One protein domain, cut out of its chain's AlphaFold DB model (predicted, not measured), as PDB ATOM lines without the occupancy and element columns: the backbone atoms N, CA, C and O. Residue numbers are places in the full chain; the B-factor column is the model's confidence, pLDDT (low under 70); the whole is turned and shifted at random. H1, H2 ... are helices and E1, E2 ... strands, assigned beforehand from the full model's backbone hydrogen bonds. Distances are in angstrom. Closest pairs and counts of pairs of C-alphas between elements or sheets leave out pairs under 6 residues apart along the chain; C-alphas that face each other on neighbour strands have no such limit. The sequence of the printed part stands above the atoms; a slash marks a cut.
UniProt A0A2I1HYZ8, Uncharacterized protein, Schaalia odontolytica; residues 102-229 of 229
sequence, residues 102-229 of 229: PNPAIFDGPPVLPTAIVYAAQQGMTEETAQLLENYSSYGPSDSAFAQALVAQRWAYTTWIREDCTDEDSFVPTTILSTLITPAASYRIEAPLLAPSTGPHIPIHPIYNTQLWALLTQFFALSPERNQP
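This is residues 102 to 229 of the 229 residues of an uncharacterized protein of Schaalia odontolytica (UniProt A0A2I1HYZ8). A strongly twisted sheet, with the long hairpin E1 and E2 running along the longest axis, has H4 packed along one face and H1 on the other; H2 and H3 follow beyond H1, and the tail 224 to 229 sticks out. The printed part has 128 residues, in the order H1 H2 H3 E1 E2 E3 E4 H4, class mixed. The sheet E1 E2 E3 E4 is antiparallel. The whole is only just compact, close to loose, with radius of gyration of the C-alphas 16.5 A, and elongated, spanning 59 by 31 by 22 A.

Find C-alpha 156 at (88.095, 31.092, 99.157); from there E1 runs 28.6 A to 165. E2, residues 171 to 181, spans 27.6 A and bends by 67 degrees at residue 174. E3 is 186 to 189 and E4 202 to 207. H1 is 115 to 122, H2 126 to 137, 16.2 A, and H3 145 to 151. H4, 209 to 220, spans 17.0 A and ends at C-alpha 220, (101.442, 17.785, 109.683).

The sheet is a meander, each strand the antiparallel neighbour of the one before. Look for N 158 and O 179 at 2.9 A between E1 and E2, N 187 and O 180 at 2.9 A between E2 and E3, and N 188 and O 205 at 2.8 A between E3 and E4. Residues 112 to 113 pair antiparallel with 202 to 203 of E4. H4 and H1 lie on opposite faces: three layers, helices on both faces of a sheet. H4 lies over E2 and E3, height 8.8 A, along the strands at 13 degrees to E2 on the local plane; its closest C-alphas to E1 are those of Phe 219 and Arg 162, 5.9 A. H1, height 9.0 A, is over none of the strands, only just, with 2 C-alphas falling on E2 and 2 on E3; its closest C-alphas to E1 are those of Ala 121 and Tyr 157, 6.4 A. H1 and H2 form a hairpin and touch, closest C-alphas Ala 120 and Thr 129, 5.5 A, opposite ways at a shallow tilt of 33 degrees, only just short of steep. H2, not on the sheet, touches H3 at C-alphas Ser 137 and Ala 147, 4.8 A, at a steep tilt of 48 degrees. H3 only grazes the sheet, with residues 146 to 150. In H1, H2 and H3 every O i to N i+4 pair is within hydrogen-bond range; in H4, 5 of 8 are.

The C-alphas farthest apart are those of Ser 142 and Pro 229, 59.0 A. The printed part has no cut, and the link E3 to E4, 12 residues, is long. Find pLDDT under 70 at residue 168 and residues 223 to 229.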
ATOM      1  N   PRO A 102      97.495  27.003  91.377       90.56
ATOM      2  CA  PRO A 102      98.459  27.953  90.828       90.56
ATOM      3  C   PRO A 102      97.809  29.305  90.514       90.56
ATOM      4  O   PRO A 102      96.728  29.361  89.934       90.56
ATOM      5  N   ASN A 103      98.493  30.391  90.866       94.00
ATOM      6  CA  ASN A 103      98.069  31.760  90.587       94.00
ATOM      7  C   ASN A 103      99.263  32.589  90.066       94.00
ATOM      8  O   ASN A 103     100.415  32.191  90.263       94.00
ATOM      9  N   PRO A 104      99.020  33.713  89.366       96.25
ATOM     10  CA  PRO A 104     100.072  34.550  88.794       96.25
ATOM     11  C   PRO A 104     100.798  35.439  89.818       96.25
ATOM     12  O   PRO A 104     101.722  36.147  89.430       96.25
ATOM     13  N   ALA A 105     100.403  35.413  91.098       96.25
ATOM     14  CA  ALA A 105     100.956  36.246  92.167       96.25
ATOM     15  C   ALA A 105     100.832  37.764  91.901       96.25
ATOM     16  O   ALA A 105     101.763  38.538  92.133       96.25
ATOM     17  N   ILE A 106      99.663  38.200  91.419       97.12
ATOM     18  CA  ILE A 106      99.340  39.626  91.260       97.12
ATOM     19  C   ILE A 106      98.849  40.154  92.609       97.12
ATOM     20  O   ILE A 106      97.703  39.943  92.993       97.12
ATOM     21  N   PHE A 107      99.738  40.811  93.352       96.12
ATOM     22  CA  PHE A 107      99.459  41.297  94.704       96.12
ATOM     23  C   PHE A 107      98.960  42.745  94.708       96.12
ATOM     24  O   PHE A 107      99.683  43.661  95.092       96.12
ATOM     25  N   ASP A 108      97.713  42.947  94.298       95.69
ATOM     26  CA  ASP A 108      97.057  44.262  94.227       95.69
ATOM     27  C   ASP A 108      95.900  44.421  95.232       95.69
ATOM     28  O   ASP A 108      95.097  45.349  95.145       95.69
ATOM     29  N   GLY A 109      95.824  43.501  96.194       93.69
ATOM     30  CA  GLY A 109      94.842  43.514  97.268       93.69
ATOM     31  C   GLY A 109      95.174  44.576  98.323       93.69
ATOM     32  O   GLY A 109      96.315  45.040  98.414       93.69
ATOM     33  N   PRO A 110      94.192  44.966  99.147       94.56
ATOM     34  CA  PRO A 110      94.394  45.953 100.200       94.56
ATOM     35  C   PRO A 110      95.313  45.417 101.313       94.56
ATOM     36  O   PRO A 110      95.528  44.214 101.413       94.56
ATOM     37  N   PRO A 111      95.849  46.279 102.194       95.56
ATOM     38  CA  PRO A 111      96.704  45.836 103.299       95.56
ATOM     39  C   PRO A 111      95.920  45.257 104.491       95.56
ATOM     40  O   PRO A 111      96.521  44.737 105.431       95.56
ATOM     41  N   VAL A 112      94.591  45.392 104.502       97.12
ATOM     42  CA  VAL A 112      93.723  44.974 105.611       97.12
ATOM     43  C   VAL A 112      92.370  44.479 105.099       97.12
ATOM     44  O   VAL A 112      91.948  44.868 104.016       97.12
ATOM     45  N   LEU A 113      91.657  43.694 105.907       97.19
ATOM     46  CA  LEU A 113      90.246  43.351 105.718       97.19
ATOM     47  C   LEU A 113      89.396  43.865 106.890       97.19
ATOM     48  O   LEU A 113      89.831  43.788 108.041       97.19
ATOM     49  N   PRO A 114      88.165  44.343 106.649       97.12
ATOM     50  CA  PRO A 114      87.191  44.563 107.713       97.12
ATOM     51  C   PRO A 114      86.986  43.313 108.582       97.12
ATOM     52  O   PRO A 114      86.814  42.210 108.065       97.12
ATOM     53  N   THR A 115      86.950  43.483 109.907       97.31
ATOM     54  CA  THR A 115      86.790  42.374 110.867       97.31
ATOM     55  C   THR A 115      85.523  41.561 110.614       97.31
ATOM     56  O   THR A 115      85.553  40.342 110.721       97.31
ATOM     57  N   ALA A 116      84.434  42.229 110.215       97.56
ATOM     58  CA  ALA A 116      83.155  41.589 109.920       97.56
ATOM     59  C   ALA A 116      83.254  40.559 108.779       97.56
ATOM     60  O   ALA A 116      82.613  39.518 108.852       97.56
ATOM     61  N   ILE A 117      84.101  40.806 107.768       97.88
ATOM     62  CA  ILE A 117      84.348  39.847 106.676       97.88
ATOM     63  C   ILE A 117      85.008  38.588 107.228       97.88
ATOM     64  O   ILE A 117      84.570  37.480 106.944       97.88
ATOM     65  N   VAL A 118      86.057  38.763 108.033       98.00
ATOM     66  CA  VAL A 118      86.796  37.644 108.630       98.00
ATOM     67  C   VAL A 118      85.906  36.857 109.591       98.00
ATOM     68  O   VAL A 118      85.933  35.631 109.572       98.00
ATOM     69  N   TYR A 119      85.086  37.547 110.387       97.62
ATOM     70  CA  TYR A 119      84.096  36.925 111.260       97.62
ATOM     71  C   TYR A 119      83.108  36.067 110.469       97.62
ATOM     72  O   TYR A 119      83.043  34.864 110.709       97.62
ATOM     73  N   ALA A 120      82.394  36.653 109.502       98.06
ATOM     74  CA  ALA A 120      81.408  35.936 108.693       98.06
ATOM     75  C   ALA A 120      82.041  34.723 107.988       98.06
ATOM     76  O   ALA A 120      81.481  33.623 108.005       98.06
ATOM     77  N   ALA A 121      83.261  34.889 107.465       97.56
ATOM     78  CA  ALA A 121      83.987  33.816 106.806       97.56
ATOM     79  C   ALA A 121      84.368  32.686 107.773       97.56
ATOM     80  O   ALA A 121      84.184  31.519 107.442       97.56
ATOM     81  N   GLN A 122      84.847  32.997 108.982       95.75
ATOM     82  CA  GLN A 122      85.141  31.986 110.006       95.75
ATOM     83  C   GLN A 122      83.888  31.262 110.517       95.75
ATOM     84  O   GLN A 122      83.998  30.125 110.968       95.75
ATOM     85  N   GLN A 123      82.709  31.891 110.448       95.31
ATOM     86  CA  GLN A 123      81.431  31.269 110.810       95.31
ATOM     87  C   GLN A 123      80.812  30.422 109.681       95.31
ATOM     88  O   GLN A 123      79.735  29.862 109.871       95.31
ATOM     89  N   GLY A 124      81.440  30.338 108.502       94.50
ATOM     90  CA  GLY A 124      80.869  29.616 107.358       94.50
ATOM     91  C   GLY A 124      79.707  30.347 106.671       94.50
ATOM     92  O   GLY A 124      78.973  29.745 105.890       94.50
ATOM     93  N   MET A 125      79.507  31.640 106.951       96.38
ATOM     94  CA  MET A 125      78.407  32.440 106.402       96.38
ATOM     95  C   MET A 125      78.743  32.892 104.974       96.38
ATOM     96  O   MET A 125      79.090  34.050 104.738       96.38
ATOM     97  N   THR A 126      78.684  31.969 104.012       96.56
ATOM     98  CA  THR A 126      79.136  32.189 102.625       96.56
ATOM     99  C   THR A 126      78.440  33.367 101.944       96.56
ATOM    100  O   THR A 126      79.119  34.224 101.380       96.56
ATOM    101  N   GLU A 127      77.109  33.456 102.026       97.06
ATOM    102  CA  GLU A 127      76.338  34.543 101.397       97.06
ATOM    103  C   GLU A 127      76.651  35.911 102.017       97.06
ATOM    104  O   GLU A 127      76.909  36.878 101.299       97.06
ATOM    105  N   GLU A 128      76.697  35.992 103.349       98.00
ATOM    106  CA  GLU A 128      77.033  37.232 104.057       98.00
ATOM    107  C   GLU A 128      78.465  37.671 103.738       98.00
ATOM    108  O   GLU A 128      78.722  38.839 103.444       98.00
ATOM    109  N   THR A 129      79.397  36.718 103.713       98.31
ATOM    110  CA  THR A 129      80.800  36.966 103.375       98.31
ATOM    111  C   THR A 129      80.929  37.476 101.939       98.31
ATOM    112  O   THR A 129      81.642  38.452 101.708       98.31
ATOM    113  N   ALA A 130      80.205  36.880 100.982       98.12
ATOM    114  CA  ALA A 130      80.165  37.337  99.594       98.12
ATOM    115  C   ALA A 130      79.660  38.781  99.493       98.12
ATOM    116  O   ALA A 130      80.309  39.613  98.862       98.12
ATOM    117  N   GLN A 131      78.557  39.102 100.175       98.00
ATOM    118  CA  GLN A 131      77.973  40.441 100.155       98.00
ATOM    119  C   GLN A 131      78.911  41.496 100.757       98.00
ATOM    120  O   GLN A 131      79.029  42.605 100.223       98.00
ATOM    121  N   LEU A 132      79.584  41.166 101.864       97.94
ATOM    122  CA  LEU A 132      80.543  42.059 102.512       97.94
ATOM    123  C   LEU A 132      81.801  42.263 101.652       97.94
ATOM    124  O   LEU A 132      82.279  43.393 101.546       97.94
ATOM    125  N   LEU A 133      82.320  41.204 101.019       97.69
ATOM    126  CA  LEU A 133      83.464  41.272 100.104       97.69
ATOM    127  C   LEU A 133      83.143  42.080  98.841       97.69
ATOM    128  O   LEU A 133      83.963  42.894  98.421       97.69
ATOM    129  N   GLU A 134      81.953  41.906  98.263       96.31
ATOM    130  CA  GLU A 134      81.494  42.693  97.117       96.31
ATOM    131  C   GLU A 134      81.402  44.180  97.480       96.31
ATOM    132  O   GLU A 134      82.007  45.018  96.808       96.31
ATOM    133  N   ASN A 135      80.741  44.520  98.591       96.44
ATOM    134  CA  ASN A 135      80.669  45.907  99.047       96.44
ATOM    135  C   ASN A 135      82.070  46.484  99.305       96.44
ATOM    136  O   ASN A 135      82.377  47.598  98.887       96.44
ATOM    137  N   TYR A 136      82.954  45.708  99.932       94.94
ATOM    138  CA  TYR A 136      84.330  46.120 100.183       94.94
ATOM    139  C   TYR A 136      85.122  46.379  98.892       94.94
ATOM    140  O   TYR A 136      85.883  47.344  98.814       94.94
ATOM    141  N   SER A 137      84.899  45.570  97.853       93.00
ATOM    142  CA  SER A 137      85.549  45.730  96.550       93.00
ATOM    143  C   SER A 137      85.170  47.037  95.839       93.00
ATOM    144  O   SER A 137      85.983  47.578  95.091       93.00
ATOM    145  N   SER A 138      83.986  47.593  96.128       91.25
ATOM    146  CA  SER A 138      83.499  48.841  95.517       91.25
ATOM    147  C   SER A 138      84.339  50.079  95.862       91.25
ATOM    148  O   SER A 138      84.285  51.080  95.150       91.25
ATOM    149  N   TYR A 139      85.142  50.007  96.928       88.12
ATOM    150  CA  TYR A 139      86.047  51.079  97.349       88.12
ATOM    151  C   TYR A 139      87.439  50.998  96.697       88.12
ATOM    152  O   TYR A 139      88.256  51.899  96.895       88.12
ATOM    153  N   GLY A 140      87.737  49.915  95.971       83.31
ATOM    154  CA  GLY A 140      89.032  49.673  95.339       83.31
ATOM    155  C   GLY A 140      89.127  50.173  93.888       83.31
ATOM    156  O   GLY A 140      88.136  50.612  93.304       83.31
ATOM    157  N   PRO A 141      90.322  50.098  93.273       90.12
ATOM    158  CA  PRO A 141      90.501  50.368  91.846       90.12
ATOM    159  C   PRO A 141      89.693  49.395  90.975       90.12
ATOM    160  O   PRO A 141      89.683  48.190  91.223       90.12
ATOM    161  N   SER A 142      89.051  49.898  89.917       87.69
ATOM    162  CA  SER A 142      88.211  49.085  89.020       87.69
ATOM    163  C   SER A 142      88.987  48.025  88.227       87.69
ATOM    164  O   SER A 142      88.424  47.023  87.784       87.69
ATOM    165  N   ASP A 143      90.279  48.255  88.011       91.94
ATOM    166  CA  ASP A 143      91.202  47.351  87.328       91.94
ATOM    167  C   ASP A 143      91.888  46.356  88.277       91.94
ATOM    168  O   ASP A 143      92.693  45.546  87.818       91.94
ATOM    169  N   SER A 144      91.546  46.364  89.572       96.00
ATOM    170  CA  SER A 144      92.119  45.423  90.529       96.00
ATOM    171  C   SER A 144      91.645  43.988  90.275       96.00
ATOM    172  O   SER A 144      90.450  43.685  90.322       96.00
ATOM    173  N   ALA A 145      92.597  43.078  90.069       96.31
ATOM    174  CA  ALA A 145      92.358  41.649  89.926       96.31
ATOM    175  C   ALA A 145      91.779  41.046  91.215       96.31
ATOM    176  O   ALA A 145      90.887  40.196  91.141       96.31
ATOM    177  N   PHE A 146      92.234  41.517  92.383       96.31
ATOM    178  CA  PHE A 146      91.641  41.178  93.675       96.31
ATOM    179  C   PHE A 146      90.160  41.577  93.735       96.31
ATOM    180  O   PHE A 146      89.306  40.718  93.953       96.31
ATOM    181  N   ALA A 147      89.833  42.850  93.477       95.94
ATOM    182  CA  ALA A 147      88.453  43.343  93.540       95.94
ATOM    183  C   ALA A 147      87.529  42.599  92.560       95.94
ATOM    184  O   ALA A 147      86.448  42.149  92.937       95.94
ATOM    185  N   GLN A 148      87.985  42.386  91.323       96.25
ATOM    186  CA  GLN A 148      87.234  41.636  90.313       96.25
ATOM    187  C   GLN A 148      86.987  40.179  90.720       96.25
ATOM    188  O   GLN A 148      85.931  39.630  90.411       96.25
ATOM    189  N   ALA A 149      87.935  39.532  91.404       96.56
ATOM    190  CA  ALA A 149      87.748  38.175  91.908       96.56
ATOM    191  C   ALA A 149      86.675  38.109  93.005       96.56
ATOM    192  O   ALA A 149      85.871  37.175  92.996       96.56
ATOM    193  N   LEU A 150      86.618  39.110  93.892       96.44
ATOM    194  CA  LEU A 150      85.591  39.200  94.932       96.44
ATOM    195  C   LEU A 150      84.186  39.344  94.336       96.44
ATOM    196  O   LEU A 150      83.311  38.542  94.656       96.44
ATOM    197  N   VAL A 151      84.001  40.297  93.414       95.50
ATOM    198  CA  VAL A 151      82.722  40.520  92.707       95.50
ATOM    199  C   VAL A 151      82.309  39.288  91.906       95.50
ATOM    200  O   VAL A 151      81.149  38.888  91.917       95.50
ATOM    201  N   ALA A 152      83.261  38.643  91.230       96.44
ATOM    202  CA  ALA A 152      83.003  37.432  90.458       96.44
ATOM    203  C   ALA A 152      82.805  36.176  91.326       96.44
ATOM    204  O   ALA A 152      82.728  35.084  90.768       96.44
ATOM    205  N   GLN A 153      82.781  36.306  92.659       97.56
ATOM    206  CA  GLN A 153      82.635  35.191  93.599       97.56
ATOM    207  C   GLN A 153      83.711  34.100  93.431       97.56
ATOM    208  O   GLN A 153      83.496  32.929  93.728       97.56
ATOM    209  N   ARG A 154      84.904  34.487  92.963       96.75
ATOM    210  CA  ARG A 154      86.061  33.600  92.787       96.75
ATOM    211  C   ARG A 154      87.059  33.828  93.909       96.75
ATOM    212  O   ARG A 154      88.133  34.393  93.699       96.75
ATOM    213  N   TRP A 155      86.690  33.406  95.105       97.62
ATOM    214  CA  TRP A 155      87.522  33.526  96.290       97.62
ATOM    215  C   TRP A 155      87.252  32.367  97.243       97.62
ATOM    216  O   TRP A 155      86.175  31.784  97.224       97.62
ATOM    217  N   ALA A 156      88.235  32.055  98.079       97.94
ATOM    218  CA  ALA A 156      88.095  31.092  99.157       97.94
ATOM    219  C   ALA A 156      88.783  31.640 100.407       97.94
ATOM    220  O   ALA A 156      89.964  32.000 100.367       97.94
ATOM    221  N   TYR A 157      88.039  31.727 101.505       98.06
ATOM    222  CA  TYR A 157      88.603  31.974 102.822       98.06
ATOM    223  C   TYR A 157      88.821  30.628 103.504       98.06
ATOM    224  O   TYR A 157      87.853  29.917 103.755       98.06
ATOM    225  N   THR A 158      90.067  30.280 103.815       97.69
ATOM    226  CA  THR A 158      90.403  28.981 104.415       97.69
ATOM    227  C   THR A 158      91.167  29.165 105.712       97.69
ATOM    228  O   THR A 158      92.077  29.995 105.794       97.69
ATOM    229  N   THR A 159      90.813  28.368 106.717       97.38
ATOM    230  CA  THR A 159      91.549  28.238 107.970       97.38
ATOM    231  C   THR A 159      92.108  26.830 108.115       97.38
ATOM    232  O   THR A 159      91.427  25.844 107.843       97.38
ATOM    233  N   TRP A 160      93.354  26.743 108.571       97.31
ATOM    234  CA  TRP A 160      93.976  25.517 109.060       97.31
ATOM    235  C   TRP A 160      94.225  25.695 110.547       97.31
ATOM    236  O   TRP A 160      94.866  26.668 110.950       97.31
ATOM    237  N   ILE A 161      93.717  24.778 111.363       95.81
ATOM    238  CA  ILE A 161      93.864  24.802 112.817       95.81
ATOM    239  C   ILE A 161      94.466  23.472 113.251       95.81
ATOM    240  O   ILE A 161      93.911  22.410 112.977       95.81
ATOM    241  N   ARG A 162      95.607  23.527 113.938       94.44
ATOM    242  CA  ARG A 162      96.144  22.383 114.668       94.44
ATOM    243  C   ARG A 162      95.550  22.405 116.061       94.44
ATOM    244  O   ARG A 162      95.653  23.416 116.753       94.44
ATOM    245  N   GLU A 163      94.983  21.285 116.474       93.81
ATOM    246  CA  GLU A 163      94.584  21.063 117.853       93.81
ATOM    247  C   GLU A 163      95.305  19.843 118.406       93.81
ATOM    248  O   GLU A 163      95.436  18.823 117.724       93.81
ATOM    249  N   ASP A 164      95.736  19.940 119.659       92.12
ATOM    250  CA  ASP A 164      96.300  18.821 120.398       92.12
ATOM    251  C   ASP A 164      95.402  18.497 121.595       92.12
ATOM    252  O   ASP A 164      94.800  19.375 122.217       92.12
ATOM    253  N   CYS A 165      95.283  17.207 121.881       87.06
ATOM    254  CA  CYS A 165      94.509  16.681 122.988       87.06
ATOM    255  C   CYS A 165      95.301  16.862 124.288       87.06
ATOM    256  O   CYS A 165      96.450  16.408 124.399       87.06
ATOM    257  N   THR A 166      94.679  17.541 125.247       80.75
ATOM    258  CA  THR A 166      95.166  17.684 126.620       80.75
ATOM    259  C   THR A 166      94.894  16.410 127.423       80.75
ATOM    260  O   THR A 166      94.148  15.532 126.986       80.75
ATOM    261  N   ASP A 167      95.476  16.312 128.617       73.12
ATOM    262  CA  ASP A 167      95.282  15.162 129.513       73.12
ATOM    263  C   ASP A 167      93.819  14.986 129.978       73.12
ATOM    264  O   ASP A 167      93.456  13.925 130.479       73.12
ATOM    265  N   GLU A 168      92.964  15.995 129.775       67.06
ATOM    266  CA  GLU A 168      91.522  15.963 130.064       67.06
ATOM    267  C   GLU A 168      90.671  15.523 128.853       67.06
ATOM    268  O   GLU A 168      89.482  15.826 128.780       67.06
ATOM    269  N   ASP A 169      91.281  14.862 127.864       72.38
ATOM    270  CA  ASP A 169      90.653  14.423 126.608       72.38
ATOM    271  C   ASP A 169      89.976  15.563 125.809       72.38
ATOM    272  O   ASP A 169      89.118  15.333 124.953       72.38
ATOM    273  N   SER A 170      90.394  16.812 126.042       83.69
ATOM    274  CA  SER A 170      89.904  17.991 125.323       83.69
ATOM    275  C   SER A 170      90.916  18.464 124.280       83.69
ATOM    276  O   SER A 170      92.113  18.569 124.555       83.69
ATOM    277  N   PHE A 171      90.443  18.739 123.063       89.75
ATOM    278  CA  PHE A 171      91.267  19.313 121.998       89.75
ATOM    279  C   PHE A 171      91.364  20.828 122.160       89.75
ATOM    280  O   PHE A 171      90.344  21.508 122.275       89.75
ATOM    281  N   VAL A 172      92.591  21.348 122.145       91.56
ATOM    282  CA  VAL A 172      92.870  22.782 122.258       91.56
ATOM    283  C   VAL A 172      93.664  23.255 121.037       91.56
ATOM    284  O   VAL A 172      94.672  22.627 120.698       91.56
ATOM    285  N   PRO A 173      93.262  24.362 120.385       92.50
ATOM    286  CA  PRO A 173      94.023  24.979 119.302       92.50
ATOM    287  C   PRO A 173      95.425  25.404 119.731       92.50
ATOM    288  O   PRO A 173      95.591  26.201 120.653       92.50
ATOM    289  N   THR A 174      96.438  24.907 119.026       90.88
ATOM    290  CA  THR A 174      97.852  25.234 119.263       90.88
ATOM    291  C   THR A 174      98.425  26.132 118.176       90.88
ATOM    292  O   THR A 174      99.355  26.897 118.423       90.88
ATOM    293  N   THR A 175      97.899  26.063 116.954       91.25
ATOM    294  CA  THR A 175      98.351  26.887 115.826       91.25
ATOM    295  C   THR A 175      97.206  27.109 114.848       91.25
ATOM    296  O   THR A 175      96.410  26.205 114.604       91.25
ATOM    297  N   ILE A 176      97.140  28.310 114.272       94.31
ATOM    298  CA  ILE A 176      96.170  28.680 113.242       94.31
ATOM    299  C   ILE A 176      96.863  29.391 112.081       94.31
ATOM    300  O   ILE A 176      97.778  30.191 112.274       94.31
ATOM    301  N   LEU A 177      96.390  29.119 110.870       96.69
ATOM    302  CA  LEU A 177      96.704  29.870 109.665       96.69
ATOM    303  C   LEU A 177      95.395  30.190 108.950       96.69
ATOM    304  O   LEU A 177      94.582  29.297 108.745       96.69
ATOM    305  N   SER A 178      95.192  31.450 108.577       97.69
ATOM    306  CA  SER A 178      94.030  31.881 107.793       97.69
ATOM    307  C   SER A 178      94.490  32.525 106.493       97.69
ATOM    308  O   SER A 178      95.484  33.260 106.479       97.69
ATOM    309  N   THR A 179      93.773  32.274 105.402       97.88
ATOM    310  CA  THR A 179      94.052  32.883 104.100       97.88
ATOM    311  C   THR A 179      92.784  33.305 103.384       97.88
ATOM    312  O   THR A 179      91.768  32.629 103.501       97.88
ATOM    313  N   LEU A 180      92.885  34.348 102.565       97.94
ATOM    314  CA  LEU A 180      91.951  34.613 101.474       97.94
ATOM    315  C   LEU A 180      92.696  34.376 100.162       97.94
ATOM    316  O   LEU A 180      93.716  35.015  99.894       97.94
ATOM    317  N   ILE A 181      92.207  33.434  99.368       97.50
ATOM    318  CA  ILE A 181      92.806  33.048  98.093       97.50
ATOM    319  C   ILE A 181      91.874  33.466  96.968       97.50
ATOM    320  O   ILE A 181      90.668  33.241  97.018       97.50
ATOM    321  N   THR A 182      92.456  34.069  95.939       96.94
ATOM    322  CA  THR A 182      91.798  34.407  94.677       96.94
ATOM    323  C   THR A 182      92.576  33.769  93.523       96.94
ATOM    324  O   THR A 182      93.742  33.399  93.689       96.94
ATOM    325  N   PRO A 183      92.007  33.701  92.308       96.56
ATOM    326  CA  PRO A 183      92.744  33.269  91.123       96.56
ATOM    327  C   PRO A 183      93.968  34.129  90.787       96.56
ATOM    328  O   PRO A 183      94.820  33.676  90.032       96.56
ATOM    329  N   ALA A 184      94.053  35.359  91.307       96.25
ATOM    330  CA  ALA A 184      95.165  36.276  91.061       96.25
ATOM    331  C   ALA A 184      96.319  36.086  92.061       96.25
ATOM    332  O   ALA A 184      97.487  36.130  91.668       96.25
ATOM    333  N   ALA A 185      95.996  35.861  93.336       97.19
ATOM    334  CA  ALA A 185      96.968  35.757  94.420       97.19
ATOM    335  C   ALA A 185      96.369  35.156  95.701       97.19
ATOM    336  O   ALA A 185      95.150  35.146  95.905       97.19
ATOM    337  N   SER A 186      97.268  34.731  96.590       97.81
ATOM    338  CA  SER A 186      96.972  34.283  97.951       97.81
ATOM    339  C   SER A 186      97.407  35.337  98.969       97.81
ATOM    340  O   SER A 186      98.478  35.938  98.840       97.81
ATOM    341  N   TYR A 187      96.598  35.524 100.011       98.00
ATOM    342  CA  TYR A 187      96.872  36.459 101.100       98.00
ATOM    343  C   TYR A 187      96.758  35.739 102.439       98.00
ATOM    344  O   TYR A 187      95.734  35.122 102.728       98.00
ATOM    345  N   ARG A 188      97.796  35.835 103.274       97.69
ATOM    346  CA  ARG A 188      97.754  35.421 104.681       97.69
ATOM    347  C   ARG A 188      96.997  36.468 105.485       97.69
ATOM    348  O   ARG A 188      97.257  37.656 105.325       97.69
ATOM    349  N   ILE A 189      96.126  36.025 106.378       97.69
ATOM    350  CA  ILE A 189      95.307  36.883 107.232       97.69
ATOM    351  C   ILE A 189      95.760  36.702 108.676       97.69
ATOM    352  O   ILE A 189      95.801  35.578 109.176       97.69
ATOM    353  N   GLU A 190      96.075  37.802 109.359       95.56
ATOM    354  CA  GLU A 190      96.445  37.795 110.782       95.56
ATOM    355  C   GLU A 190      95.197  37.761 111.677       95.56
ATOM    356  O   GLU A 190      94.994  38.599 112.554       95.56
ATOM    357  N   ALA A 191      94.314  36.800 111.401       91.75
ATOM    358  CA  ALA A 191      93.062  36.629 112.118       91.75
ATOM    359  C   ALA A 191      93.291  35.936 113.473       91.75
ATOM    360  O   ALA A 191      94.073  34.983 113.551       91.75
ATOM    361  N   PRO A 192      92.578  36.347 114.536       90.50
ATOM    362  CA  PRO A 192      92.470  35.530 115.741       90.50
ATOM    363  C   PRO A 192      91.704  34.230 115.440       90.50
ATOM    364  O   PRO A 192      91.005  34.128 114.430       90.50
ATOM    365  N   LEU A 193      91.788  33.252 116.350       88.62
ATOM    366  CA  LEU A 193      91.066  31.974 116.241       88.62
ATOM    367  C   LEU A 193      89.562  32.170 116.000       88.62
ATOM    368  O   LEU A 193      88.984  31.509 115.146       88.62
ATOM    369  N   LEU A 194      88.965  33.103 116.742       88.94
ATOM    370  CA  LEU A 194      87.598  33.565 116.555       88.94
ATOM    371  C   LEU A 194      87.629  35.090 116.482       88.94
ATOM    372  O   LEU A 194      87.876  35.768 117.482       88.94
ATOM    373  N   ALA A 195      87.427  35.631 115.287       91.19
ATOM    374  CA  ALA A 195      87.285  37.060 115.085       91.19
ATOM    375  C   ALA A 195      86.010  37.556 115.779       91.19
ATOM    376  O   ALA A 195      84.985  36.878 115.742       91.19
ATOM    377  N   PRO A 196      86.034  38.729 116.429       91.75
ATOM    378  CA  PRO A 196      84.804  39.370 116.868       91.75
ATOM    379  C   PRO A 196      84.033  39.903 115.650       91.75
ATOM    380  O   PRO A 196      84.631  40.265 114.640       91.75
ATOM    381  N   SER A 197      82.710  40.034 115.757       90.75
ATOM    382  CA  SER A 197      81.882  40.599 114.675       90.75
ATOM    383  C   SER A 197      82.188  42.075 114.379       90.75
ATOM    384  O   SER A 197      81.915  42.572 113.289       90.75
ATOM    385  N   THR A 198      82.796  42.782 115.334       91.56
ATOM    386  CA  THR A 198      83.225  44.180 115.212       91.56
ATOM    387  C   THR A 198      84.622  44.360 115.788       91.56
ATOM    388  O   THR A 198      84.952  43.740 116.799       91.56
ATOM    389  N   GLY A 199      85.424  45.256 115.220       92.00
ATOM    390  CA  GLY A 199      86.759  45.526 115.737       92.00
ATOM    391  C   GLY A 199      87.642  46.286 114.751       92.00
ATOM    392  O   GLY A 199      87.143  46.830 113.763       92.00
ATOM    393  N   PRO A 200      88.954  46.353 115.024       93.44
ATOM    394  CA  PRO A 200      89.916  46.915 114.088       93.44
ATOM    395  C   PRO A 200      90.060  46.015 112.858       93.44
ATOM    396  O   PRO A 200      89.994  44.787 112.960       93.44
ATOM    397  N   HIS A 201      90.308  46.626 111.698       96.25
ATOM    398  CA  HIS A 201      90.609  45.878 110.479       96.25
ATOM    399  C   HIS A 201      91.791  44.922 110.696       96.25
ATOM    400  O   HIS A 201      92.758  45.254 111.383       96.25
ATOM    401  N   ILE A 202      91.700  43.741 110.096       97.38
ATOM    402  CA  ILE A 202      92.662  42.656 110.253       97.38
ATOM    403  C   ILE A 202      93.719  42.762 109.147       97.38
ATOM    404  O   ILE A 202      93.342  42.817 107.975       97.38
ATOM    405  N   PRO A 203      95.020  42.792 109.481       97.94
ATOM    406  CA  PRO A 203      96.090  42.816 108.490       97.94
ATOM    407  C   PRO A 203      96.052  41.617 107.545       97.94
ATOM    408  O   PRO A 203      95.815  40.479 107.969       97.94
ATOM    409  N   ILE A 204      96.332  41.879 106.267       97.44
ATOM    410  CA  ILE A 204      96.552  40.837 105.268       97.44
ATOM    411  C   ILE A 204      97.885  41.037 104.555       97.44
ATOM    412  O   ILE A 204      98.323  42.158 104.298       97.44
ATOM    413  N   HIS A 205      98.542  39.928 104.233       97.81
ATOM    414  CA  HIS A 205      99.882  39.923 103.666       97.81
ATOM    415  C   HIS A 205      99.928  39.042 102.419       97.81
ATOM    416  O   HIS A 205      99.540  37.874 102.499       97.81
ATOM    417  N   PRO A 206     100.433  39.558 101.286       97.69
ATOM    418  CA  PRO A 206     100.782  38.740 100.133       97.69
ATOM    419  C   PRO A 206     101.597  37.508 100.526       97.69
ATOM    420  O   PRO A 206     102.551  37.612 101.302       97.69
ATOM    421  N   ILE A 207     101.244  36.348  99.979       97.44
ATOM    422  CA  ILE A 207     102.005  35.117 100.189       97.44
ATOM    423  C   ILE A 207     102.040  34.293  98.902       97.44
ATOM    424  O   ILE A 207     101.019  34.081  98.249       97.44
ATOM    425  N   TYR A 208     103.221  33.808  98.524       96.50
ATOM    426  CA  TYR A 208     103.333  32.860  97.416       96.50
ATOM    427  C   TYR A 208     102.819  31.484  97.847       96.50
ATOM    428  O   TYR A 208     103.064  31.057  98.974       96.50
ATOM    429  N   ASN A 209     102.189  30.732  96.942       93.25
ATOM    430  CA  ASN A 209     101.671  29.394  97.265       93.25
ATOM    431  C   ASN A 209     102.751  28.438  97.796       93.25
ATOM    432  O   ASN A 209     102.465  27.603  98.645       93.25
ATOM    433  N   THR A 210     104.001  28.581  97.352       93.06
ATOM    434  CA  THR A 210     105.135  27.802  97.873       93.06
ATOM    435  C   THR A 210     105.459  28.140  99.328       93.06
ATOM    436  O   THR A 210     105.753  27.243 100.115       93.06
ATOM    437  N   GLN A 211     105.369  29.415  99.714       95.62
ATOM    438  CA  GLN A 211     105.537  29.854 101.101       95.62
ATOM    439  C   GLN A 211     104.357  29.410 101.963       95.62
ATOM    440  O   GLN A 211     104.561  28.926 103.071       95.62
ATOM    441  N   LEU A 212     103.135  29.535 101.439       95.81
ATOM    442  CA  LEU A 212     101.929  29.044 102.098       95.81
ATOM    443  C   LEU A 212     102.037  27.539 102.365       95.81
ATOM    444  O   LEU A 212     101.844  27.104 103.495       95.81
ATOM    445  N   TRP A 213     102.447  26.758 101.365       95.12
ATOM    446  CA  TRP A 213     102.691  25.329 101.528       95.12
ATOM    447  C   TRP A 213     103.745  25.040 102.602       95.12
ATOM    448  O   TRP A 213     103.524  24.196 103.465       95.12
ATOM    449  N   ALA A 214     104.857  25.782 102.615       94.25
ATOM    450  CA  ALA A 214     105.873  25.631 103.654       94.25
ATOM    451  C   ALA A 214     105.317  25.890 105.069       94.25
ATOM    452  O   ALA A 214     105.664  25.152 105.989       94.25
ATOM    453  N   LEU A 215     104.419  26.866 105.253       95.06
ATOM    454  CA  LEU A 215     103.731  27.072 106.536       95.06
ATOM    455  C   LEU A 215     102.812  25.896 106.887       95.06
ATOM    456  O   LEU A 215     102.830  25.425 108.021       95.06
ATOM    457  N   LEU A 216     102.054  25.381 105.914       95.00
ATOM    458  CA  LEU A 216     101.142  24.253 106.121       95.00
ATOM    459  C   LEU A 216     101.866  22.977 106.555       95.00
ATOM    460  O   LEU A 216     101.328  22.230 107.366       95.00
ATOM    461  N   THR A 217     103.106  22.751 106.109       92.06
ATOM    462  CA  THR A 217     103.871  21.564 106.536       92.06
ATOM    463  C   THR A 217     104.066  21.461 108.052       92.06
ATOM    464  O   THR A 217     104.168  20.355 108.581       92.06
ATOM    465  N   GLN A 218     104.033  22.586 108.775       90.06
ATOM    466  CA  GLN A 218     104.137  22.608 110.237       90.06
ATOM    467  C   GLN A 218     102.915  21.973 110.920       90.06
ATOM    468  O   GLN A 218     103.035  21.436 112.018       90.06
ATOM    469  N   PHE A 219     101.756  21.962 110.253       93.56
ATOM    470  CA  PHE A 219     100.523  21.373 110.775       93.56
ATOM    471  C   PHE A 219     100.510  19.843 110.698       93.56
ATOM    472  O   PHE A 219      99.699  19.219 111.381       93.56
ATOM    473  N   PHE A 220     101.394  19.238 109.898       88.38
ATOM    474  CA  PHE A 220     101.442  17.785 109.683       88.38
ATOM    475  C   PHE A 220     102.399  17.072 110.641       88.38
ATOM    476  O   PHE A 220     102.357  15.851 110.762       88.38
ATOM    477  N   ALA A 221     103.270  17.811 111.333       80.62
ATOM    478  CA  ALA A 221     104.213  17.216 112.268       80.62
ATOM    479  C   ALA A 221     103.461  16.557 113.436       80.62
ATOM    480  O   ALA A 221     102.655  17.198 114.111       80.62
ATOM    481  N   LEU A 222     103.716  15.278 113.705       70.69
ATOM    482  CA  LEU A 222     103.273  14.663 114.958       70.69
ATOM    483  C   LEU A 222     104.055  15.310 116.110       70.69
ATOM    484  O   LEU A 222     105.259  15.543 115.980       70.69
ATOM    485  N   SER A 223     103.378  15.652 117.212       59.59
ATOM    486  CA  SER A 223     104.011  16.385 118.313       59.59
ATOM    487  C   SER A 223     105.211  15.581 118.858       59.59
ATOM    488  O   SER A 223     105.031  14.427 119.258       59.59
ATOM    489  N   PRO A 224     106.437  16.148 118.873       50.50
ATOM    490  CA  PRO A 224     107.672  15.392 119.106       50.50
ATOM    491  C   PRO A 224     107.770  14.730 120.487       50.50
ATOM    492  O   PRO A 224     108.512  13.762 120.642       50.50
ATOM    493  N   GLU A 225     106.998  15.188 121.475       48.66
ATOM    494  CA  GLU A 225     106.989  14.623 122.832       48.66
ATOM    495  C   GLU A 225     106.430  13.195 122.924       48.66
ATOM    496  O   GLU A 225     106.573  12.554 123.961       48.66
ATOM    497  N   ARG A 226     105.805  12.660 121.867       49.12
ATOM    498  CA  ARG A 226     105.078  11.379 121.942       49.12
ATOM    499  C   ARG A 226     105.492  10.350 120.884       49.12
ATOM    500  O   ARG A 226     104.752   9.414 120.615       49.12
ATOM    501  N   ASN A 227     106.710  10.478 120.351       39.06
ATOM    502  CA  ASN A 227     107.373   9.462 119.514       39.06
ATOM    503  C   ASN A 227     108.014   8.310 120.326       39.06
ATOM    504  O   ASN A 227     108.919   7.644 119.819       39.06
ATOM    505  N   GLN A 228     107.609   8.076 121.580       31.66
ATOM    506  CA  GLN A 228     108.063   6.883 122.296       31.66
ATOM    507  C   GLN A 228     107.147   5.694 121.967       31.66
ATOM    508  O   GLN A 228     105.928   5.866 122.003       31.66
ATOM    509  N   PRO A 229     107.731   4.542 121.588       41.81
ATOM    510  CA  PRO A 229     106.999   3.337 121.206       41.81
ATOM    511  C   PRO A 229     106.213   2.713 122.363       41.81
ATOM    512  O   PRO A 229     106.620   2.897 123.534       41.81
TER     513      PRO A 229